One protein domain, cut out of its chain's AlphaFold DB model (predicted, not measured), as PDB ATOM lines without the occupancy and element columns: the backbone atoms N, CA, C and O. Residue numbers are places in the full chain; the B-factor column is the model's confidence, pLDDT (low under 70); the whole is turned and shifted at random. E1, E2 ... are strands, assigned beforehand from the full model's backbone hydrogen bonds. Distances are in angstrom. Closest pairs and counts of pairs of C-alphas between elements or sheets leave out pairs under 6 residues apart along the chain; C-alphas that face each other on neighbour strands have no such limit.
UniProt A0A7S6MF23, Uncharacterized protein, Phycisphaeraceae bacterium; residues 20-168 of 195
ATOM      1  N   ASN A  20     -13.268 -50.575  -6.720       84.19
ATOM      2  CA  ASN A  20     -12.649 -51.087  -7.930       84.19
ATOM      3  C   ASN A  20     -13.048 -50.201  -9.114       84.19
ATOM      4  O   ASN A  20     -14.235 -49.948  -9.330       84.19
ATOM      5  N   LEU A  21     -12.055 -49.734  -9.865       79.94
ATOM      6  CA  LEU A  21     -12.253 -49.097 -11.160       79.94
ATOM      7  C   LEU A  21     -12.169 -50.166 -12.243       79.94
ATOM      8  O   LEU A  21     -11.173 -50.886 -12.303       79.94
ATOM      9  N   LYS A  22     -13.173 -50.214 -13.123       82.31
ATOM     10  CA  LYS A  22     -13.131 -51.019 -14.343       82.31
ATOM     11  C   LYS A  22     -13.238 -50.157 -15.579       82.31
ATOM     12  O   LYS A  22     -14.092 -49.273 -15.631       82.31
ATOM     13  N   LEU A  23     -12.418 -50.463 -16.574       76.56
ATOM     14  CA  LEU A  23     -12.460 -49.821 -17.883       76.56
ATOM     15  C   LEU A  23     -12.736 -50.875 -18.947       76.56
ATOM     16  O   LEU A  23     -12.154 -51.959 -18.928       76.56
ATOM     17  N   SER A  24     -13.630 -50.533 -19.869       74.56
ATOM     18  CA  SER A  24     -14.001 -51.361 -21.010       74.56
ATOM     19  C   SER A  24     -14.116 -50.500 -22.259       74.56
ATOM     20  O   SER A  24     -14.472 -49.321 -22.172       74.56
ATOM     21  N   LEU A  25     -13.902 -51.119 -23.419       79.25
ATOM     22  CA  LEU A  25     -14.153 -50.482 -24.708       79.25
ATOM     23  C   LEU A  25     -15.635 -50.144 -24.875       79.25
ATOM     24  O   LEU A  25     -16.516 -50.811 -24.322       79.25
ATOM     25  N   ASP A  26     -15.895 -49.145 -25.704       75.94
ATOM     26  CA  ASP A  26     -17.193 -48.914 -26.321       75.94
ATOM     27  C   ASP A  26     -17.050 -48.802 -27.846       75.94
ATOM     28  O   ASP A  26     -15.957 -48.908 -28.403       75.94
ATOM     29  N   GLY A  27     -18.176 -48.609 -28.538       72.31
ATOM     30  CA  GLY A  27     -18.199 -48.496 -29.997       72.31
ATOM     31  C   GLY A  27     -17.508 -47.249 -30.563       72.31
ATOM     32  O   GLY A  27     -17.380 -47.157 -31.779       72.31
ATOM     33  N   ASN A  28     -17.073 -46.312 -29.714       72.38
ATOM     34  CA  ASN A  28     -16.410 -45.071 -30.113       72.38
ATOM     35  C   ASN A  28     -14.900 -45.098 -29.838       72.38
ATOM     36  O   ASN A  28     -14.209 -44.126 -30.137       72.38
ATOM     37  N   THR A  29     -14.371 -46.182 -29.267       76.56
ATOM     38  CA  THR A  29     -12.951 -46.265 -28.924       76.56
ATOM     39  C   THR A  29     -12.091 -46.378 -30.187       76.56
ATOM     40  O   THR A  29     -12.302 -47.264 -31.015       76.56
ATOM     41  N   ILE A  30     -11.096 -45.496 -30.325       77.19
ATOM     42  CA  ILE A  30     -10.193 -45.436 -31.483       77.19
ATOM     43  C   ILE A  30      -8.740 -45.656 -31.061       77.19
ATOM     44  O   ILE A  30      -8.293 -45.147 -30.036       77.19
ATOM     45  N   LEU A  31      -7.981 -46.395 -31.875       82.06
ATOM     46  CA  LEU A  31      -6.529 -46.503 -31.732       82.06
ATOM     47  C   LEU A  31      -5.868 -45.457 -32.626       82.06
ATOM     48  O   LEU A  31      -5.818 -45.633 -33.840       82.06
ATOM     49  N   LEU A  32      -5.384 -44.365 -32.038       78.75
ATOM     50  CA  LEU A  32      -4.733 -43.304 -32.812       78.75
ATOM     51  C   LEU A  32      -3.320 -43.701 -33.256       78.75
ATOM     52  O   LEU A  32      -2.944 -43.480 -34.401       78.75
ATOM     53  N   GLY A  33      -2.549 -44.333 -32.378       78.19
ATOM     54  CA  GLY A  33      -1.200 -44.807 -32.671       78.19
ATOM     55  C   GLY A  33      -0.526 -45.357 -31.421       78.19
ATOM     56  O   GLY A  33      -1.133 -45.385 -30.351       78.19
ATOM     57  N   LEU A  34       0.727 -45.789 -31.559       76.69
ATOM     58  CA  LEU A  34       1.557 -46.218 -30.434       76.69
ATOM     59  C   LEU A  34       2.687 -45.216 -30.207       76.69
ATOM     60  O   LEU A  34       3.406 -44.849 -31.138       76.69
ATOM     61  N   PHE A  35       2.862 -44.780 -28.964       73.38
ATOM     62  CA  PHE A  35       3.957 -43.893 -28.591       73.38
ATOM     63  C   PHE A  35       5.112 -44.711 -28.018       73.38
ATOM     64  O   PHE A  35       4.931 -45.448 -27.053       73.38
ATOM     65  N   ILE A  36       6.299 -44.575 -28.608       67.62
ATOM     66  CA  ILE A  36       7.525 -45.233 -28.139       67.62
ATOM     67  C   ILE A  36       8.563 -44.154 -27.882       67.62
ATOM     68  O   ILE A  36       8.902 -43.391 -28.787       67.62
ATOM     69  N   ASP A  37       9.022 -44.056 -26.635       63.62
ATOM     70  CA  ASP A  37       9.943 -43.010 -26.176       63.62
ATOM     71  C   ASP A  37       9.457 -41.588 -26.522       63.62
ATOM     72  O   ASP A  37      10.229 -40.715 -26.916       63.62
ATOM     73  N   GLY A  38       8.141 -41.364 -26.433       66.75
ATOM     74  CA  GLY A  38       7.498 -40.095 -26.793       66.75
ATOM     75  C   GLY A  38       7.360 -39.843 -28.300       66.75
ATOM     76  O   GLY A  38       6.780 -38.832 -28.691       66.75
ATOM     77  N   ASN A  39       7.835 -40.750 -29.159       69.56
ATOM     78  CA  ASN A  39       7.645 -40.661 -30.604       69.56
ATOM     79  C   ASN A  39       6.333 -41.326 -31.020       69.56
ATOM     80  O   ASN A  39       6.084 -42.486 -30.693       69.56
ATOM     81  N   TYR A  40       5.520 -40.598 -31.779       81.25
ATOM     82  CA  TYR A  40       4.279 -41.108 -32.355       81.25
ATOM     83  C   TYR A  40       4.562 -42.068 -33.520       81.25
ATOM     84  O   TYR A  40       5.144 -41.666 -34.529       81.25
ATOM     85  N   ASN A  41       4.110 -43.316 -33.396       80.31
ATOM     86  CA  ASN A  41       4.158 -44.328 -34.449       80.31
ATOM     87  C   ASN A  41       2.724 -44.592 -34.933       80.31
ATOM     88  O   ASN A  41       1.970 -45.299 -34.251       80.31
ATOM     89  N   PRO A  42       2.307 -44.005 -36.072       80.69
ATOM     90  CA  PRO A  42       0.972 -44.235 -36.600       80.69
ATOM     91  C   PRO A  42       0.828 -45.699 -37.009       80.69
ATOM     92  O   PRO A  42       1.690 -46.254 -37.693       80.69
ATOM     93  N   LEU A  43      -0.290 -46.304 -36.627       80.00
ATOM     94  CA  LEU A  43      -0.647 -47.628 -37.114       80.00
ATOM     95  C   LEU A  43      -1.315 -47.511 -38.488       80.00
ATOM     96  O   LEU A  43      -2.016 -46.540 -38.778       80.00
ATOM     97  N   GLY A  44      -1.071 -48.488 -39.362       75.38
ATOM     98  CA  GLY A  44      -1.702 -48.538 -40.682       75.38
ATOM     99  C   GLY A  44      -3.227 -48.715 -40.610       75.38
ATOM    100  O   GLY A  44      -3.805 -48.970 -39.555       75.38
ATOM    101  N   ALA A  45      -3.905 -48.635 -41.757       75.12
ATOM    102  CA  ALA A  45      -5.326 -48.976 -41.823       75.12
ATOM    103  C   ALA A  45      -5.556 -50.448 -41.420       75.12
ATOM    104  O   ALA A  45      -4.808 -51.326 -41.847       75.12
ATOM    105  N   GLY A  46      -6.600 -50.707 -40.627       78.56
ATOM    106  CA  GLY A  46      -6.969 -52.053 -40.164       78.56
ATOM    107  C   GLY A  46      -6.527 -52.395 -38.739       78.56
ATOM    108  O   GLY A  46      -6.932 -53.435 -38.228       78.56
ATOM    109  N   TRP A  47      -5.758 -51.521 -38.085       86.38
ATOM    110  CA  TRP A  47      -5.421 -51.669 -36.673       86.38
ATOM    111  C   TRP A  47      -6.524 -51.115 -35.765       86.38
ATOM    112  O   TRP A  47      -7.017 -50.008 -35.979       86.38
ATOM    113  N   ALA A  48      -6.901 -51.874 -34.737       88.25
ATOM    114  CA  ALA A  48      -7.894 -51.466 -33.748       88.25
ATOM    115  C   ALA A  48      -7.590 -52.063 -32.370       88.25
ATOM    116  O   ALA A  48      -7.016 -53.151 -32.266       88.25
ATOM    117  N   ILE A  49      -8.031 -51.381 -31.306       87.31
ATOM    118  CA  ILE A  49      -8.085 -51.998 -29.978       87.31
ATOM    119  C   ILE A  49      -9.211 -53.035 -30.008       87.31
ATOM    120  O   ILE A  49     -10.375 -52.690 -30.196       87.31
ATOM    121  N   SER A  50      -8.862 -54.311 -29.860       88.38
ATOM    122  CA  SER A  50      -9.816 -55.426 -29.898       88.38
ATOM    123  C   SER A  50     -10.363 -55.777 -28.515       88.38
ATOM    124  O   SER A  50     -11.486 -56.265 -28.403       88.38
ATOM    125  N   ALA A  51      -9.599 -55.502 -27.457       87.12
ATOM    126  CA  ALA A  51     -10.055 -55.597 -26.076       87.12
ATOM    127  C   ALA A  51      -9.232 -54.683 -25.162       87.12
ATOM    128  O   ALA A  51      -8.011 -54.598 -25.294       87.12
ATOM    129  N   ILE A  52      -9.902 -54.060 -24.195       85.06
ATOM    130  CA  ILE A  52      -9.272 -53.500 -23.002       85.06
ATOM    131  C   ILE A  52     -10.004 -54.053 -21.779       85.06
ATOM    132  O   ILE A  52     -11.237 -54.051 -21.740       85.06
ATOM    133  N   ASP A  53      -9.248 -54.558 -20.815       85.38
ATOM    134  CA  ASP A  53      -9.747 -54.972 -19.507       85.38
ATOM    135  C   ASP A  53      -8.783 -54.428 -18.455       85.38
ATOM    136  O   ASP A  53      -7.689 -54.956 -18.239       85.38
ATOM    137  N   VAL A  54      -9.163 -53.298 -17.863       83.62
ATOM    138  CA  VAL A  54      -8.421 -52.686 -16.761       83.62
ATOM    139  C   VAL A  54      -9.259 -52.806 -15.511       83.62
ATOM    140  O   VAL A  54     -10.420 -52.402 -15.499       83.62
ATOM    141  N   SER A  55      -8.648 -53.318 -14.452       86.69
ATOM    142  CA  SER A  55      -9.221 -53.404 -13.118       86.69
ATOM    143  C   SER A  55      -8.212 -52.825 -12.143       86.69
ATOM    144  O   SER A  55      -7.103 -53.342 -12.056       86.69
ATOM    145  N   ILE A  56      -8.574 -51.773 -11.413       85.31
ATOM    146  CA  ILE A  56      -7.708 -51.152 -10.402       85.31
ATOM    147  C   ILE A  56      -8.416 -51.197  -9.058       85.31
ATOM    148  O   ILE A  56      -9.514 -50.656  -8.918       85.31
ATOM    149  N   ASP A  57      -7.780 -51.825  -8.076       88.06
ATOM    150  CA  ASP A  57      -8.305 -51.930  -6.721       88.06
ATOM    151  C   ASP A  57      -7.735 -50.814  -5.850       88.06
ATOM    152  O   ASP A  57      -6.523 -50.601  -5.794       88.06
ATOM    153  N   PHE A  58      -8.623 -50.116  -5.145       86.00
ATOM    154  CA  PHE A  58      -8.289 -49.005  -4.268       86.00
ATOM    155  C   PHE A  58      -8.636 -49.301  -2.814       86.00
ATOM    156  O   PHE A  58      -9.731 -49.783  -2.511       86.00
ATOM    157  N   LEU A  59      -7.744 -48.893  -1.911       88.12
ATOM    158  CA  LEU A  59      -7.992 -48.802  -0.476       88.12
ATOM    159  C   LEU A  59      -7.542 -47.433   0.036       88.12
ATOM    160  O   LEU A  59      -6.349 -47.130   0.095       88.12
ATOM    161  N   GLY A  60      -8.511 -46.594   0.408       84.88
ATOM    162  CA  GLY A  60      -8.244 -45.243   0.904       84.88
ATOM    163  C   GLY A  60      -7.419 -44.401  -0.073       84.88
ATOM    164  O   GLY A  60      -6.428 -43.805   0.332       84.88
ATOM    165  N   GLY A  61      -7.781 -44.419  -1.358       78.69
ATOM    166  CA  GLY A  61      -7.116 -43.692  -2.441       78.69
ATOM    167  C   GLY A  61      -5.839 -44.341  -2.976       78.69
ATOM    168  O   GLY A  61      -5.391 -43.953  -4.051       78.69
ATOM    169  N   ASN A  62      -5.274 -45.334  -2.286       84.88
ATOM    170  CA  ASN A  62      -4.067 -46.040  -2.725       84.88
ATOM    171  C   ASN A  62      -4.425 -47.236  -3.597       84.88
ATOM    172  O   ASN A  62      -5.387 -47.945  -3.300       84.88
ATOM    173  N   ILE A  63      -3.625 -47.487  -4.630       85.69
ATOM    174  CA  ILE A  63      -3.727 -48.705  -5.431       85.69
ATOM    175  C   ILE A  63      -3.199 -49.870  -4.601       85.69
ATOM    176  O   ILE A  63      -2.042 -49.851  -4.189       85.69
ATOM    177  N   VAL A  64      -4.044 -50.877  -4.385       89.94
ATOM    178  CA  VAL A  64      -3.690 -52.113  -3.664       89.94
ATOM    179  C   VAL A  64      -3.542 -53.327  -4.567       89.94
ATOM    180  O   VAL A  64      -3.225 -54.426  -4.119       89.94
ATOM    181  N   GLY A  65      -3.771 -53.138  -5.860       88.25
ATOM    182  CA  GLY A  65      -3.649 -54.184  -6.852       88.25
ATOM    183  C   GLY A  65      -4.484 -53.882  -8.079       88.25
ATOM    184  O   GLY A  65      -4.998 -52.776  -8.270       88.25
ATOM    185  N   GLY A  66      -4.586 -54.892  -8.928       87.62
ATOM    186  CA  GLY A  66      -5.318 -54.800 -10.170       87.62
ATOM    187  C   GLY A  66      -4.614 -55.514 -11.308       87.62
ATOM    188  O   GLY A  66      -3.518 -56.065 -11.163       87.62
ATOM    189  N   SER A  67      -5.254 -55.471 -12.462       86.88
ATOM    190  CA  SER A  67      -4.756 -56.049 -13.696       86.88
ATOM    191  C   SER A  67      -5.023 -55.113 -14.856       86.88
ATOM    192  O   SER A  67      -5.998 -54.362 -14.870       86.88
ATOM    193  N   TYR A  68      -4.160 -55.207 -15.850       84.50
ATOM    194  CA  TYR A  68      -4.289 -54.500 -17.102       84.50
ATOM    195  C   TYR A  68      -4.149 -55.500 -18.239       84.50
ATOM    196  O   TYR A  68      -3.195 -56.276 -18.272       84.50
ATOM    197  N   LYS A  69      -5.083 -55.470 -19.181       87.12
ATOM    198  CA  LYS A  69      -5.006 -56.216 -20.427       87.12
ATOM    199  C   LYS A  69      -5.396 -55.310 -21.581       87.12
ATOM    200  O   LYS A  69      -6.497 -54.766 -21.595       87.12
ATOM    201  N   LEU A  70      -4.510 -55.199 -22.562       86.25
ATOM    202  CA  LEU A  70      -4.746 -54.507 -23.824       86.25
ATOM    203  C   LEU A  70      -4.511 -55.483 -24.964       86.25
ATOM    204  O   LEU A  70      -3.493 -56.165 -25.004       86.25
ATOM    205  N   SER A  71      -5.453 -55.553 -25.894       88.75
ATOM    206  CA  SER A  71      -5.320 -56.327 -27.121       88.75
ATOM    207  C   SER A  71      -5.500 -55.424 -28.326       88.75
ATOM    208  O   SER A  71      -6.435 -54.624 -28.382       88.75
ATOM    209  N   VAL A  72      -4.597 -55.570 -29.284       88.56
ATOM    210  CA  VAL A  72      -4.575 -54.805 -30.526       88.56
ATOM    211  C   VAL A  72      -4.600 -55.800 -31.680       88.56
ATOM    212  O   VAL A  72      -3.819 -56.749 -31.704       88.56
ATOM    213  N   SER A  73      -5.519 -55.611 -32.625       88.75
ATOM    214  CA  SER A  73      -5.661 -56.472 -33.801       88.75
ATOM    215  C   SER A  73      -5.407 -55.695 -35.082       88.75
ATOM    216  O   SER A  73      -5.777 -54.529 -35.168       88.75
ATOM    217  N   ASN A  74      -4.826 -56.364 -36.080       86.25
ATOM    218  CA  ASN A  74      -4.673 -55.876 -37.458       86.25
ATOM    219  C   ASN A  74      -5.674 -56.517 -38.440       86.25
ATOM    220  O   ASN A  74      -5.480 -56.460 -39.654       86.25
ATOM    221  N   GLY A  75      -6.702 -57.198 -37.923       83.44
ATOM    222  CA  GLY A  75      -7.678 -57.956 -38.710       83.44
ATOM    223  C   GLY A  75      -7.241 -59.371 -39.112       83.44
ATOM    224  O   GLY A  75      -8.080 -60.128 -39.596       83.44
ATOM    225  N   LEU A  76      -5.976 -59.749 -38.893       83.88
ATOM    226  CA  LEU A  76      -5.455 -61.104 -39.125       83.88
ATOM    227  C   LEU A  76      -5.052 -61.786 -37.814       83.88
ATOM    228  O   LEU A  76      -5.469 -62.911 -37.557       83.88
ATOM    229  N   ASP A  77      -4.305 -61.067 -36.979       86.19
ATOM    230  CA  ASP A  77      -3.796 -61.519 -35.690       86.19
ATOM    231  C   ASP A  77      -4.207 -60.551 -34.571       86.19
ATOM    232  O   ASP A  77      -4.815 -59.495 -34.799       86.19
ATOM    233  N   THR A  78      -3.919 -60.935 -33.328       89.19
ATOM    234  CA  THR A  78      -4.103 -60.090 -32.146       89.19
ATOM    235  C   THR A  78      -2.900 -60.225 -31.231       89.19
ATOM    236  O   THR A  78      -2.654 -61.302 -30.687       89.19
ATOM    237  N   ASP A  79      -2.212 -59.109 -31.024       87.31
ATOM    238  CA  ASP A  79      -1.194 -58.993 -29.993       87.31
ATOM    239  C   ASP A  79      -1.873 -58.606 -28.679       87.31
ATOM    240  O   ASP A  79      -2.788 -57.776 -28.652       87.31
ATOM    241  N   THR A  80      -1.404 -59.169 -27.570       86.94
ATOM    242  CA  THR A  80      -1.939 -58.849 -26.244       86.94
ATOM    243  C   THR A  80      -0.813 -58.483 -25.290       86.94
ATOM    244  O   THR A  80       0.179 -59.199 -25.178       86.94
ATOM    245  N   PHE A  81      -0.994 -57.385 -24.564       83.50
ATOM    246  CA  PHE A  81      -0.209 -57.029 -23.393       83.50
ATOM    247  C   PHE A  81      -1.035 -57.283 -22.132       83.50
ATOM    248  O   PHE A  81      -2.151 -56.776 -22.011       83.50
ATOM    249  N   GLU A  82      -0.483 -58.048 -21.194       83.81
ATOM    250  CA  GLU A  82      -1.076 -58.298 -19.879       83.81
ATOM    251  C   GLU A  82      -0.113 -57.867 -18.777       83.81
ATOM    252  O   GLU A  82       1.092 -58.106 -18.861       83.81
ATOM    253  N   ALA A  83      -0.648 -57.251 -17.728       81.31
ATOM    254  CA  ALA A  83       0.116 -56.758 -16.600       81.31
ATOM    255  C   ALA A  83      -0.650 -56.834 -15.276       81.31
ATOM    256  O   ALA A  83      -1.878 -56.763 -15.233       81.31
ATOM    257  N   VAL A  84       0.103 -56.925 -14.179       82.81
ATOM    258  CA  VAL A  84      -0.396 -56.826 -12.800       82.81
ATOM    259  C   VAL A  84       0.077 -55.514 -12.187       82.81
ATOM    260  O   VAL A  84       1.241 -55.137 -12.353       82.81
ATOM    261  N   LEU A  85      -0.808 -54.825 -11.470       81.75
ATOM    262  CA  LEU A  85      -0.488 -53.552 -10.822       81.75
ATOM    263  C   LEU A  85       0.214 -53.773  -9.477       81.75
ATOM    264  O   LEU A  85      -0.137 -54.686  -8.731       81.75
ATOM    265  N   ILE A  86       1.211 -52.939  -9.171       78.94
ATOM    266  CA  ILE A  86       1.953 -53.010  -7.906       78.94
ATOM    267  C   ILE A  86       1.153 -52.320  -6.799       78.94
ATOM    268  O   ILE A  86       0.910 -51.114  -6.869       78.94
ATOM    269  N   ASP A  87       0.855 -53.068  -5.740       79.88
ATOM    270  CA  ASP A  87       0.356 -52.526  -4.473       79.88
ATOM    271  C   ASP A  87       1.292 -51.431  -3.922       79.88
ATOM    272  O   ASP A  87       2.516 -51.587  -3.882       79.88
ATOM    273  N   GLY A  88       0.716 -50.299  -3.525       73.06
ATOM    274  CA  GLY A  88       1.413 -49.191  -2.877       73.06
ATOM    275  C   GLY A  88       2.245 -48.293  -3.801       73.06
ATOM    276  O   GLY A  88       2.791 -47.299  -3.330       73.06
ATOM    277  N   ASN A  89       2.329 -48.582  -5.104       73.31
ATOM    278  CA  ASN A  89       3.058 -47.759  -6.088       73.31
ATOM    279  C   ASN A  89       2.127 -46.904  -6.959       73.31
ATOM    280  O   ASN A  89       2.447 -46.573  -8.102       73.31
ATOM    281  N   GLY A  90       0.965 -46.548  -6.423       75.00
ATOM    282  CA  GLY A  90       0.002 -45.713  -7.112       75.00
ATOM    283  C   GLY A  90      -1.079 -45.170  -6.199       75.00
ATOM    284  O   GLY A  90      -1.364 -45.753  -5.151       75.00
ATOM    285  N   ALA A  91      -1.685 -44.059  -6.596       72.69
ATOM    286  CA  ALA A  91      -2.820 -43.482  -5.896       72.69
ATOM    287  C   ALA A  91      -3.679 -42.628  -6.836       72.69
ATOM    288  O   ALA A  91      -3.245 -42.197  -7.905       72.69
ATOM    289  N   ALA A  92      -4.910 -42.371  -6.404       74.38
ATOM    290  CA  ALA A  92      -5.749 -41.333  -6.977       74.38
ATOM    291  C   ALA A  92      -5.344 -39.968  -6.396       74.38
ATOM    292  O   ALA A  92      -5.329 -39.776  -5.177       74.38
ATOM    293  N   GLY A  93      -5.030 -39.013  -7.269       65.69
ATOM    294  CA  GLY A  93      -4.665 -37.643  -6.925       65.69
ATOM    295  C   GLY A  93      -5.596 -36.617  -7.568       65.69
ATOM    296  O   GLY A  93      -6.200 -36.864  -8.611       65.69
ATOM    297  N   ASN A  94      -5.717 -35.448  -6.938       64.69
ATOM    298  CA  ASN A  94      -6.405 -34.293  -7.515       64.69
ATOM    299  C   ASN A  94      -5.364 -33.363  -8.159       64.69
ATOM    300  O   ASN A  94      -4.332 -33.099  -7.542       64.69
ATOM    301  N   ILE A  95      -5.640 -32.840  -9.358       58.12
ATOM    302  CA  ILE A  95      -4.724 -31.933 -10.077       58.12
ATOM    303  C   ILE A  95      -4.692 -30.509  -9.458       58.12
ATOM    304  O   ILE A  95      -3.895 -29.660  -9.843       58.12
ATOM    305  N   GLY A  96      -5.489 -30.227  -8.423       50.19
ATOM    306  CA  GLY A  96      -5.338 -29.027  -7.588       50.19
ATOM    307  C   GLY A  96      -5.873 -27.726  -8.200       50.19
ATOM    308  O   GLY A  96      -5.743 -26.666  -7.594       50.19
ATOM    309  N   LEU A  97      -6.525 -27.779  -9.359       46.53
ATOM    310  CA  LEU A  97      -7.332 -26.686  -9.913       46.53
ATOM    311  C   LEU A  97      -8.760 -26.739  -9.330       46.53
ATOM    312  O   LEU A  97      -9.318 -27.805  -9.054       46.53
ATOM    313  N   VAL A  98      -9.388 -25.588  -9.120       43.53
ATOM    314  CA  VAL A  98     -10.774 -25.531  -8.632       43.53
ATOM    315  C   VAL A  98     -11.696 -26.141  -9.695       43.53
ATOM    316  O   VAL A  98     -11.776 -25.622 -10.803       43.53
ATOM    317  N   GLY A  99     -12.363 -27.256  -9.367       51.19
ATOM    318  CA  GLY A  99     -13.126 -28.052 -10.338       51.19
ATOM    319  C   GLY A  99     -12.267 -28.998 -11.188       51.19
ATOM    320  O   GLY A  99     -12.556 -29.152 -12.363       51.19
ATOM    321  N   SER A 100     -11.204 -29.583 -10.624       54.22
ATOM    322  CA  SER A 100     -10.225 -30.420 -11.345       54.22
ATOM    323  C   SER A 100     -10.624 -31.847 -11.636       54.22
ATOM    324  O   SER A 100     -11.252 -32.516 -10.814       54.22
ATOM    325  N   ASN A 101     -10.075 -32.321 -12.750       61.28
ATOM    326  CA  ASN A 101      -9.939 -33.725 -13.079       61.28
ATOM    327  C   ASN A 101      -9.126 -34.470 -12.005       61.28
ATOM    328  O   ASN A 101      -8.242 -33.898 -11.355       61.28
ATOM    329  N   TYR A 102      -9.430 -35.751 -11.817       63.47
ATOM    330  CA  TYR A 102      -8.590 -36.650 -11.026       63.47
ATOM    331  C   TYR A 102      -7.640 -37.390 -11.956       63.47
ATOM    332  O   TYR A 102      -8.058 -37.788 -13.040       63.47
ATOM    333  N   THR A 103      -6.409 -37.598 -11.493       69.25
ATOM    334  CA  THR A 103      -5.421 -38.458 -12.148       69.25
ATOM    335  C   THR A 103      -5.191 -39.681 -11.278       69.25
ATOM    336  O   THR A 103      -5.090 -39.579 -10.052       69.25
ATOM    337  N   ILE A 104      -5.083 -40.844 -11.906       72.25
ATOM    338  CA  ILE A 104      -4.656 -42.074 -11.248       72.25
ATOM    339  C   ILE A 104      -3.285 -42.425 -11.808       72.25
ATOM    340  O   ILE A 104      -3.149 -42.652 -13.004       72.25
ATOM    341  N   PHE A 105      -2.284 -42.483 -10.936       72.06
ATOM    342  CA  PHE A 105      -0.950 -42.966 -11.281       72.06
ATOM    343  C   PHE A 105      -0.751 -44.343 -10.662       72.06
ATOM    344  O   PHE A 105      -1.130 -44.553  -9.509       72.06
ATOM    345  N   GLY A 106      -0.124 -45.273 -11.381       71.00
ATOM    346  CA  GLY A 106       0.218 -46.567 -10.802       71.00
ATOM    347  C   GLY A 106       1.346 -47.307 -11.501       71.00
ATOM    348  O   GLY A 106       1.645 -47.116 -12.677       71.00
ATOM    349  N   GLY A 107       2.024 -48.143 -10.720       70.81
ATOM    350  CA  GLY A 107       3.137 -48.965 -11.185       70.81
ATOM    351  C   GLY A 107       2.695 -50.349 -11.658       70.81
ATOM    352  O   GLY A 107       1.754 -50.929 -11.115       70.81
ATOM    353  N   VAL A 108       3.427 -50.911 -12.620       68.19
ATOM    354  CA  VAL A 108       3.248 -52.282 -13.124       68.19
ATOM    355  C   VAL A 108       4.315 -53.206 -12.533       68.19
ATOM    356  O   VAL A 108       5.510 -52.916 -12.598       68.19
ATOM    357  N   GLN A 109       3.896 -54.330 -11.939       69.62
ATOM    358  CA  GLN A 109       4.789 -55.259 -11.234       69.62
ATOM    359  C   GLN A 109       5.410 -56.258 -12.191       69.62
ATOM    360  O   GLN A 109       6.601 -56.556 -12.116       69.62
ATOM    361  N   LEU A 110       4.555 -56.806 -13.045       70.00
ATOM    362  CA  LEU A 110       4.847 -57.840 -14.017       70.00
ATOM    363  C   LEU A 110       4.027 -57.494 -15.249       70.00
ATOM    364  O   LEU A 110       2.824 -57.289 -15.124       70.00
ATOM    365  N   GLY A 111       4.686 -57.406 -16.399       70.62
ATOM    366  CA  GLY A 111       4.056 -57.206 -17.696       70.62
ATOM    367  C   GLY A 111       4.608 -58.221 -18.687       70.62
ATOM    368  O   GLY A 111       5.810 -58.493 -18.688       70.62
ATOM    369  N   THR A 112       3.740 -58.799 -19.506       72.81
ATOM    370  CA  THR A 112       4.111 -59.773 -20.532       72.81
ATOM    371  C   THR A 112       3.328 -59.525 -21.807       72.81
ATOM    372  O   THR A 112       2.115 -59.329 -21.775       72.81
ATOM    373  N   PHE A 113       4.030 -59.587 -22.932       76.69
ATOM    374  CA  PHE A 113       3.422 -59.589 -24.253       76.69
ATOM    375  C   PHE A 113       3.202 -61.031 -24.701       76.69
ATOM    376  O   PHE A 113       4.103 -61.867 -24.607       76.69
ATOM    377  N   THR A 114       2.006 -61.320 -25.190       77.50
ATOM    378  CA  THR A 114       1.626 -62.620 -25.737       77.50
ATOM    379  C   THR A 114       1.164 -62.463 -27.175       77.50
ATOM    380  O   THR A 114       0.619 -61.423 -27.544       77.50
ATOM    381  N   SER A 115       1.347 -63.526 -27.960       69.50
ATOM    382  CA  SER A 115       0.863 -63.624 -29.345       69.50
ATOM    383  C   SER A 115       1.496 -62.644 -30.332       69.50
ATOM    384  O   SER A 115       0.972 -62.468 -31.420       69.50
ATOM    385  N   VAL A 116       2.651 -62.089 -29.971       69.31
ATOM    386  CA  VAL A 116       3.461 -61.221 -30.824       69.31
ATOM    387  C   VAL A 116       3.837 -61.947 -32.124       69.31
ATOM    388  O   VAL A 116       4.645 -62.882 -32.095       69.31
ATOM    389  N   THR A 117       3.257 -61.525 -33.256       68.50
ATOM    390  CA  THR A 117       3.501 -62.154 -34.573       68.50
ATOM    391  C   THR A 117       4.974 -62.054 -34.990       68.50
ATOM    392  O   THR A 117       5.528 -62.992 -35.569       68.50
ATOM    393  N   VAL A 118       5.637 -60.942 -34.658       67.69
ATOM    394  CA  VAL A 118       7.066 -60.710 -34.918       67.69
ATOM    395  C   VAL A 118       7.775 -60.425 -33.598       67.69
ATOM    396  O   VAL A 118       7.457 -59.423 -32.967       67.69
ATOM    397  N   PRO A 119       8.743 -61.250 -33.151       67.69
ATOM    398  CA  PRO A 119       9.385 -61.076 -31.850       67.69
ATOM    399  C   PRO A 119       9.887 -59.648 -31.608       67.69
ATOM    400  O   PRO A 119      10.718 -59.145 -32.361       67.69
ATOM    401  N   GLY A 120       9.420 -59.031 -30.520       66.75
ATOM    402  CA  GLY A 120       9.766 -57.653 -30.181       66.75
ATOM    403  C   GLY A 120       8.892 -56.596 -30.850       66.75
ATOM    404  O   GLY A 120       9.173 -55.422 -30.672       66.75
ATOM    405  N   GLU A 121       7.837 -56.965 -31.576       75.25
ATOM    406  CA  GLU A 121       6.833 -56.030 -32.086       75.25
ATOM    407  C   GLU A 121       5.521 -56.129 -31.294       75.25
ATOM    408  O   GLU A 121       5.156 -57.183 -30.784       75.25
ATOM    409  N   PHE A 122       4.805 -55.019 -31.168       78.62
ATOM    410  CA  PHE A 122       3.453 -54.968 -30.629       78.62
ATOM    411  C   PHE A 122       2.655 -53.987 -31.469       78.62
ATOM    412  O   PHE A 122       3.087 -52.853 -31.684       78.62
ATOM    413  N   GLY A 123       1.512 -54.420 -31.994       78.81
ATOM    414  CA  GLY A 123       0.747 -53.569 -32.894       78.81
ATOM    415  C   GLY A 123       1.482 -53.297 -34.213       78.81
ATOM    416  O   GLY A 123       1.270 -52.257 -34.823       78.81
ATOM    417  N   GLY A 124       2.406 -54.178 -34.624       75.62
ATOM    418  CA  GLY A 124       3.268 -53.967 -35.797       75.62
ATOM    419  C   GLY A 124       4.317 -52.864 -35.619       75.62
ATOM    420  O   GLY A 124       4.920 -52.425 -36.599       75.62
ATOM    421  N   VAL A 125       4.531 -52.398 -34.386       73.12
ATOM    422  CA  VAL A 125       5.590 -51.451 -34.042       73.12
ATOM    423  C   VAL A 125       6.634 -52.170 -33.204       73.12
ATOM    424  O   VAL A 125       6.298 -52.900 -32.277       73.12
ATOM    425  N   ASN A 126       7.909 -51.961 -33.524       71.50
ATOM    426  CA  ASN A 126       9.009 -52.531 -32.759       71.50
ATOM    427  C   ASN A 126       9.075 -51.909 -31.360       71.50
ATOM    428  O   ASN A 126       9.381 -50.730 -31.209       71.50
ATOM    429  N   VAL A 127       8.804 -52.736 -30.360       67.00
ATOM    430  CA  VAL A 127       8.860 -52.433 -28.934       67.00
ATOM    431  C   VAL A 127      10.064 -53.106 -28.252       67.00
ATOM    432  O   VAL A 127      10.222 -53.003 -27.045       67.00
ATOM    433  N   ALA A 128      10.943 -53.802 -28.983       59.38
ATOM    434  CA  ALA A 128      12.098 -54.483 -28.402       59.38
ATOM    435  C   ALA A 128      13.014 -53.523 -27.618       59.38
ATOM    436  O   ALA A 128      13.317 -52.419 -28.068       59.38
ATOM    437  N   ASP A 129      13.492 -53.981 -26.459       53.34
ATOM    438  CA  ASP A 129      14.159 -53.124 -25.477       53.34
ATOM    439  C   ASP A 129      15.395 -52.361 -25.937       53.34
ATOM    440  O   ASP A 129      16.339 -52.892 -26.534       53.34
ATOM    441  N   PHE A 130      15.446 -51.138 -25.413       43.31
ATOM    442  CA  PHE A 130      16.600 -50.267 -25.337       43.31
ATOM    443  C   PHE A 130      17.270 -50.372 -23.943       43.31
ATOM    444  O   PHE A 130      16.752 -49.893 -22.943       43.31
ATOM    445  N   ILE A 131      18.469 -50.975 -23.915       43.19
ATOM    446  CA  ILE A 131      19.566 -50.877 -22.920       43.19
ATOM    447  C   ILE A 131      19.255 -51.202 -21.435       43.19
ATOM    448  O   ILE A 131      18.556 -50.491 -20.723       43.19
ATOM    449  N   ALA A 132      19.993 -52.187 -20.904       42.66
ATOM    450  CA  ALA A 132      19.992 -52.713 -19.527       42.66
ATOM    451  C   ALA A 132      20.309 -51.726 -18.367       42.66
ATOM    452  O   ALA A 132      20.556 -52.168 -17.246       42.66
ATOM    453  N   ALA A 133      20.357 -50.414 -18.612       47.09
ATOM    454  CA  ALA A 133      20.751 -49.393 -17.635       47.09
ATOM    455  C   ALA A 133      19.581 -48.553 -17.085       47.09
ATOM    456  O   ALA A 133      19.808 -47.699 -16.230       47.09
ATOM    457  N   GLN A 134      18.349 -48.761 -17.557       40.16
ATOM    458  CA  GLN A 134      17.180 -48.009 -17.090       40.16
ATOM    459  C   GLN A 134      16.736 -48.495 -15.689       40.16
ATOM    460  O   GLN A 134      16.455 -49.682 -15.518       40.16
ATOM    461  N   PRO A 135      16.671 -47.616 -14.669       40.50
ATOM    462  CA  PRO A 135      16.394 -48.000 -13.281       40.50
ATOM    463  C   PRO A 135      14.897 -48.123 -12.929       40.50
ATOM    464  O   PRO A 135      14.566 -48.156 -11.743       40.50
ATOM    465  N   LEU A 136      13.980 -48.171 -13.901       44.06
ATOM    466  CA  LEU A 136      12.535 -48.118 -13.640       44.06
ATOM    467  C   LEU A 136      11.810 -49.404 -14.061       44.06
ATOM    468  O   LEU A 136      12.179 -50.068 -15.022       44.06
ATOM    469  N   ARG A 137      10.770 -49.753 -13.296       52.66
ATOM    470  CA  ARG A 137       9.755 -50.769 -13.621       52.66
ATOM    471  C   ARG A 137       8.619 -50.053 -14.372       52.66
ATOM    472  O   ARG A 137       8.386 -48.885 -14.073       52.66
ATOM    473  N   GLY A 138       7.962 -50.702 -15.339       55.59
ATOM    474  CA  GLY A 138       6.901 -50.081 -16.155       55.59
ATOM    475  C   GLY A 138       5.814 -49.372 -15.328       55.59
ATOM    476  O   GLY A 138       5.587 -49.704 -14.160       55.59
ATOM    477  N   ARG A 139       5.145 -48.382 -15.921       57.75
ATOM    478  CA  ARG A 139       4.218 -47.457 -15.250       57.75
ATOM    479  C   ARG A 139       3.015 -47.159 -16.146       57.75
ATOM    480  O   ARG A 139       3.100 -47.265 -17.357       57.75
ATOM    481  N   PHE A 140       1.886 -46.773 -15.586       61.81
ATOM    482  CA  PHE A 140       0.859 -46.052 -16.338       61.81
ATOM    483  C   PHE A 140       0.673 -44.708 -15.644       61.81
ATOM    484  O   PHE A 140       0.662 -44.656 -14.407       61.81
ATOM    485  N   ASP A 141       0.610 -43.634 -16.426       57.41
ATOM    486  CA  ASP A 141       0.772 -42.293 -15.862       57.41
ATOM    487  C   ASP A 141      -0.462 -41.417 -15.922       57.41
ATOM    488  O   ASP A 141      -0.514 -40.455 -15.155       57.41
ATOM    489  N   GLU A 142      -1.496 -41.754 -16.695       58.75
ATOM    490  CA  GLU A 142      -2.609 -40.819 -16.769       58.75
ATOM    491  C   GLU A 142      -3.943 -41.464 -17.114       58.75
ATOM    492  O   GLU A 142      -4.089 -42.142 -18.127       58.75
ATOM    493  N   PHE A 143      -4.914 -41.223 -16.234       63.16
ATOM    494  CA  PHE A 143      -6.329 -41.344 -16.526       63.16
ATOM    495  C   PHE A 143      -6.963 -39.991 -16.242       63.16
ATOM    496  O   PHE A 143      -7.020 -39.592 -15.077       63.16
ATOM    497  N   PHE A 144      -7.413 -39.280 -17.271       58.72
ATOM    498  CA  PHE A 144      -8.132 -38.024 -17.078       58.72
ATOM    499  C   PHE A 144      -9.607 -38.308 -16.816       58.72
ATOM    500  O   PHE A 144     -10.338 -38.698 -17.718       58.72
ATOM    501  N   PHE A 145     -10.071 -38.082 -15.586       60.69
ATOM    502  CA  PHE A 145     -11.501 -38.160 -15.273       60.69
ATOM    503  C   PHE A 145     -12.087 -36.777 -15.063       60.69
ATOM    504  O   PHE A 145     -11.553 -36.008 -14.263       60.69
ATOM    505  N   ALA A 146     -13.220 -36.486 -15.702       52.12
ATOM    506  CA  ALA A 146     -13.940 -35.244 -15.464       52.12
ATOM    507  C   ALA A 146     -14.377 -35.113 -13.981       52.12
ATOM    508  O   ALA A 146     -14.714 -36.110 -13.327       52.12
ATOM    509  N   PRO A 147     -14.413 -33.892 -13.420       48.12
ATOM    510  CA  PRO A 147     -14.778 -33.660 -12.028       48.12
ATOM    511  C   PRO A 147     -16.283 -33.843 -11.789       48.12
ATOM    512  O   PRO A 147     -17.110 -33.687 -12.686       48.12
ATOM    513  N   ASN A 148     -16.655 -34.012 -10.516       49.22
ATOM    514  CA  ASN A 148     -17.982 -33.658  -9.986       49.22
ATOM    515  C   ASN A 148     -19.195 -34.326 -10.656       49.22
ATOM    516  O   ASN A 148     -20.148 -33.644 -11.031       49.22
ATOM    517  N   SER A 149     -19.209 -35.655 -10.765       45.53
ATOM    518  CA  SER A 149     -20.391 -36.394 -11.249       45.53
ATOM    519  C   SER A 149     -20.785 -36.089 -12.703       45.53
ATOM    520  O   SER A 149     -21.849 -36.526 -13.134       45.53
ATOM    521  N   ALA A 150     -19.928 -35.404 -13.475       49.28
ATOM    522  CA  ALA A 150     -20.099 -35.209 -14.919       49.28
ATOM    523  C   ALA A 150     -19.962 -36.521 -15.720       49.28
ATOM    524  O   ALA A 150     -20.191 -36.543 -16.924       49.28
ATOM    525  N   GLY A 151     -19.633 -37.617 -15.032       51.97
ATOM    526  CA  GLY A 151     -19.466 -38.945 -15.595       51.97
ATOM    527  C   GLY A 151     -18.002 -39.268 -15.873       51.97
ATOM    528  O   GLY A 151     -17.179 -38.393 -16.114       51.97
ATOM    529  N   VAL A 152     -17.698 -40.562 -15.843       52.81
ATOM    530  CA  VAL A 152     -16.419 -41.159 -16.273       52.81
ATOM    531  C   VAL A 152     -16.348 -41.239 -17.817       52.81
ATOM    532  O   VAL A 152     -15.411 -41.784 -18.384       52.81
ATOM    533  N   ASP A 153     -17.357 -40.713 -18.515       52.22
ATOM    534  CA  ASP A 153     -17.740 -41.179 -19.852       52.22
ATOM    535  C   ASP A 153     -17.535 -40.158 -20.981       52.22
ATOM    536  O   ASP A 153     -17.715 -40.505 -22.139       52.22
ATOM    537  N   ASN A 154     -17.169 -38.908 -20.677       50.66
ATOM    538  CA  ASN A 154     -17.175 -37.873 -21.716       50.66
ATOM    539  C   ASN A 154     -15.870 -37.693 -22.487       50.66
ATOM    540  O   ASN A 154     -15.974 -37.062 -23.521       50.66
ATOM    541  N   ASP A 155     -14.729 -38.189 -21.990       53.53
ATOM    542  CA  ASP A 155     -13.424 -38.331 -22.673       53.53
ATOM    543  C   ASP A 155     -12.393 -38.725 -21.591       53.53
ATOM    544  O   ASP A 155     -11.909 -37.865 -20.854       53.53
ATOM    545  N   THR A 156     -12.135 -40.026 -21.401       58.66
ATOM    546  CA  THR A 156     -11.049 -40.497 -20.515       58.66
ATOM    547  C   THR A 156      -9.898 -40.978 -21.385       58.66
ATOM    548  O   THR A 156     -10.053 -41.969 -22.100       58.66
ATOM    549  N   ASP A 157      -8.748 -40.318 -21.287       64.31
ATOM    550  CA  ASP A 157      -7.509 -40.789 -21.909       64.31
ATOM    551  C   ASP A 157      -6.792 -41.779 -20.988       64.31
ATOM    552  O   ASP A 157      -6.951 -41.723 -19.767       64.31
ATOM    553  N   ILE A 158      -6.041 -42.711 -21.578       66.50
ATOM    554  CA  ILE A 158      -5.259 -43.721 -20.857       66.50
ATOM    555  C   ILE A 158      -3.856 -43.759 -21.447       66.50
ATOM    556  O   ILE A 158      -3.673 -44.278 -22.550       66.50
ATOM    557  N   ASP A 159      -2.869 -43.311 -20.676       67.25
ATOM    558  CA  ASP A 159      -1.464 -43.397 -21.074       67.25
ATOM    559  C   ASP A 159      -0.749 -44.550 -20.361       67.25
ATOM    560  O   ASP A 159      -0.558 -44.562 -19.137       67.25
ATOM    561  N   LEU A 160      -0.333 -45.541 -21.153       66.00
ATOM    562  CA  LEU A 160       0.368 -46.736 -20.693       66.00
ATOM    563  C   LEU A 160       1.846 -46.694 -21.095       66.00
ATOM    564  O   LEU A 160       2.171 -46.614 -22.278       66.00
ATOM    565  N   PHE A 161       2.738 -46.880 -20.120       64.00
ATOM    566  CA  PHE A 161       4.186 -46.945 -20.319       64.00
ATOM    567  C   PHE A 161       4.718 -48.326 -19.927       64.00
ATOM    568  O   PHE A 161       5.001 -48.633 -18.765       64.00
ATOM    569  N   VAL A 162       4.885 -49.200 -20.914       59.91
ATOM    570  CA  VAL A 162       5.438 -50.537 -20.681       59.91
ATOM    571  C   VAL A 162       6.939 -50.534 -20.941       59.91
ATOM    572  O   VAL A 162       7.385 -50.104 -21.998       59.91
ATOM    573  N   ILE A 163       7.709 -51.065 -19.991       59.78
ATOM    574  CA  ILE A 163       9.119 -51.414 -20.197       59.78
ATOM    575  C   ILE A 163       9.164 -52.906 -20.506       59.78
ATOM    576  O   ILE A 163       8.591 -53.706 -19.756       59.78
ATOM    577  N   ILE A 164       9.813 -53.279 -21.602       54.22
ATOM    578  CA  ILE A 164       9.966 -54.682 -21.965       54.22
ATOM    579  C   ILE A 164      11.139 -55.275 -21.159       54.22
ATOM    580  O   ILE A 164      12.021 -54.557 -20.684       54.22
ATOM    581  N   PRO A 165      11.087 -56.565 -20.788       45.81
ATOM    582  CA  PRO A 165      12.245 -57.230 -20.203       45.81
ATOM    583  C   PRO A 165      13.182 -57.743 -21.297       45.81
ATOM    584  O   PRO A 165      12.737 -58.395 -22.247       45.81
ATOM    585  N   ALA A 166      14.491 -57.556 -21.099       46.00
ATOM    586  CA  ALA A 166      15.489 -57.971 -22.079       46.00
ATOM    587  C   ALA A 166      15.344 -59.464 -22.441       46.00
ATOM    588  O   ALA A 166      15.197 -60.307 -21.544       46.00
ATOM    589  N   PRO A 167      15.475 -59.840 -23.729       43.34
ATOM    590  CA  PRO A 167      15.512 -61.243 -24.106       43.34
ATOM    591  C   PRO A 167      16.671 -61.950 -23.382       43.34
ATOM    592  O   PRO A 167      17.752 -61.364 -23.246       43.34
ATOM    593  N   PRO A 168      16.549 -63.241 -23.019       49.53
ATOM    594  CA  PRO A 168      17.628 -64.023 -22.391       49.53
ATOM    595  C   PRO A 168      18.923 -64.178 -23.225       49.53
ATOM    596  O   PRO A 168      19.822 -64.936 -22.857       49.53
TER     597      PRO A 168
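What this domain is: This is residues 20 to 168 of the 195 residues of an uncharacterized protein of Phycisphaeraceae bacterium (UniProt A0A7S6MF23). One large, twisted sheet is folded over on itself: E1, E4, E5 and E6 make one wall, and at the bend of E8 the sheet turns over into a second layer of E7, the first part of E8, E9 and E10, whose strands run crosswise to that wall. The small hairpin E2 and E3 lies beyond E10, away from E9. The printed part has 149 residues with ten named strands, E1 to E10 in order along the chain, and no named helix; the class is all strand, though under half of the residues, 69, are in named elements. In both sheets the neighbour strands are antiparallel. The whole is compact, with a radius of gyration of the C-alphas of 15.9 A and spans of 46 by 37 by 25 A.

Where its parts are: In the large sheet E8, the longest strand by residues, takes residues 102 to 114 and is 31.5 A long; E4, residues 48 to 59, is 33.4 A, E5, residues 62 to 73, 32.8 A, and E6, residues 78 to 85, 22.6 A. E1 is residues 20 to 24, beginning at C-alpha 20 (-12.649, -51.087, -7.930). E7 is residues 91 to 94, E9 residues 139 to 143, and E10 residues 158 to 161, ending at C-alpha 161 (4.186, -46.945, -20.319). The second sheet has E2, residues 34 to 36, and E3, residues 39 to 41.

How they stand to each other: The large sheet is branched at E8, which bends by 77 degrees at residue 109. Its pairing is staggered: residues 102 to 105 pair with E7, 106 to 107 with E9 and 108 to 114 with E6. E6 and E7 lie on one side of E8, E9 on the other side. N 112 and O 82 of E8 and E6 are 2.8 A apart, N 93 and O 103 of E7 and E8 2.8 A, and N 140 and O 106 of E9 and E8 2.9 A. E4, E5 and E6 form a meander, each strand the antiparallel neighbour of the one before, as do E7, E8, E9 and E10. N 69 of E5 and O 53 of E4 are within hydrogen-bond range at 2.8 A, as are N 81 of E6 and O 70 of E5 at 2.8 A, and N 21 of edge strand E1 and O 56 of E4 at 2.9 A. Edge strand E10 has N 161 within hydrogen-bond range of O 139 of E9, 2.8 A. E10 is apart from E4 and E5. E2 and E10 are near each other. In the hairpin of E2 and E3, N 41 and O 34 are 2.8 A apart.

The domain as a whole: The C-alphas farthest apart, those of Val 98 and Pro 168, are 49.8 A apart. The printed part has no cut. The links from E8 to E9, 24 residues, and E9 to E10, 14 residues, are long; in the first, residues 121 to 122 pair with 125 to 126, antiparallel. Mean pLDDT of the printed part is 70.3, with 65 residues under 70, among them 93 to 103 and 127 to 168.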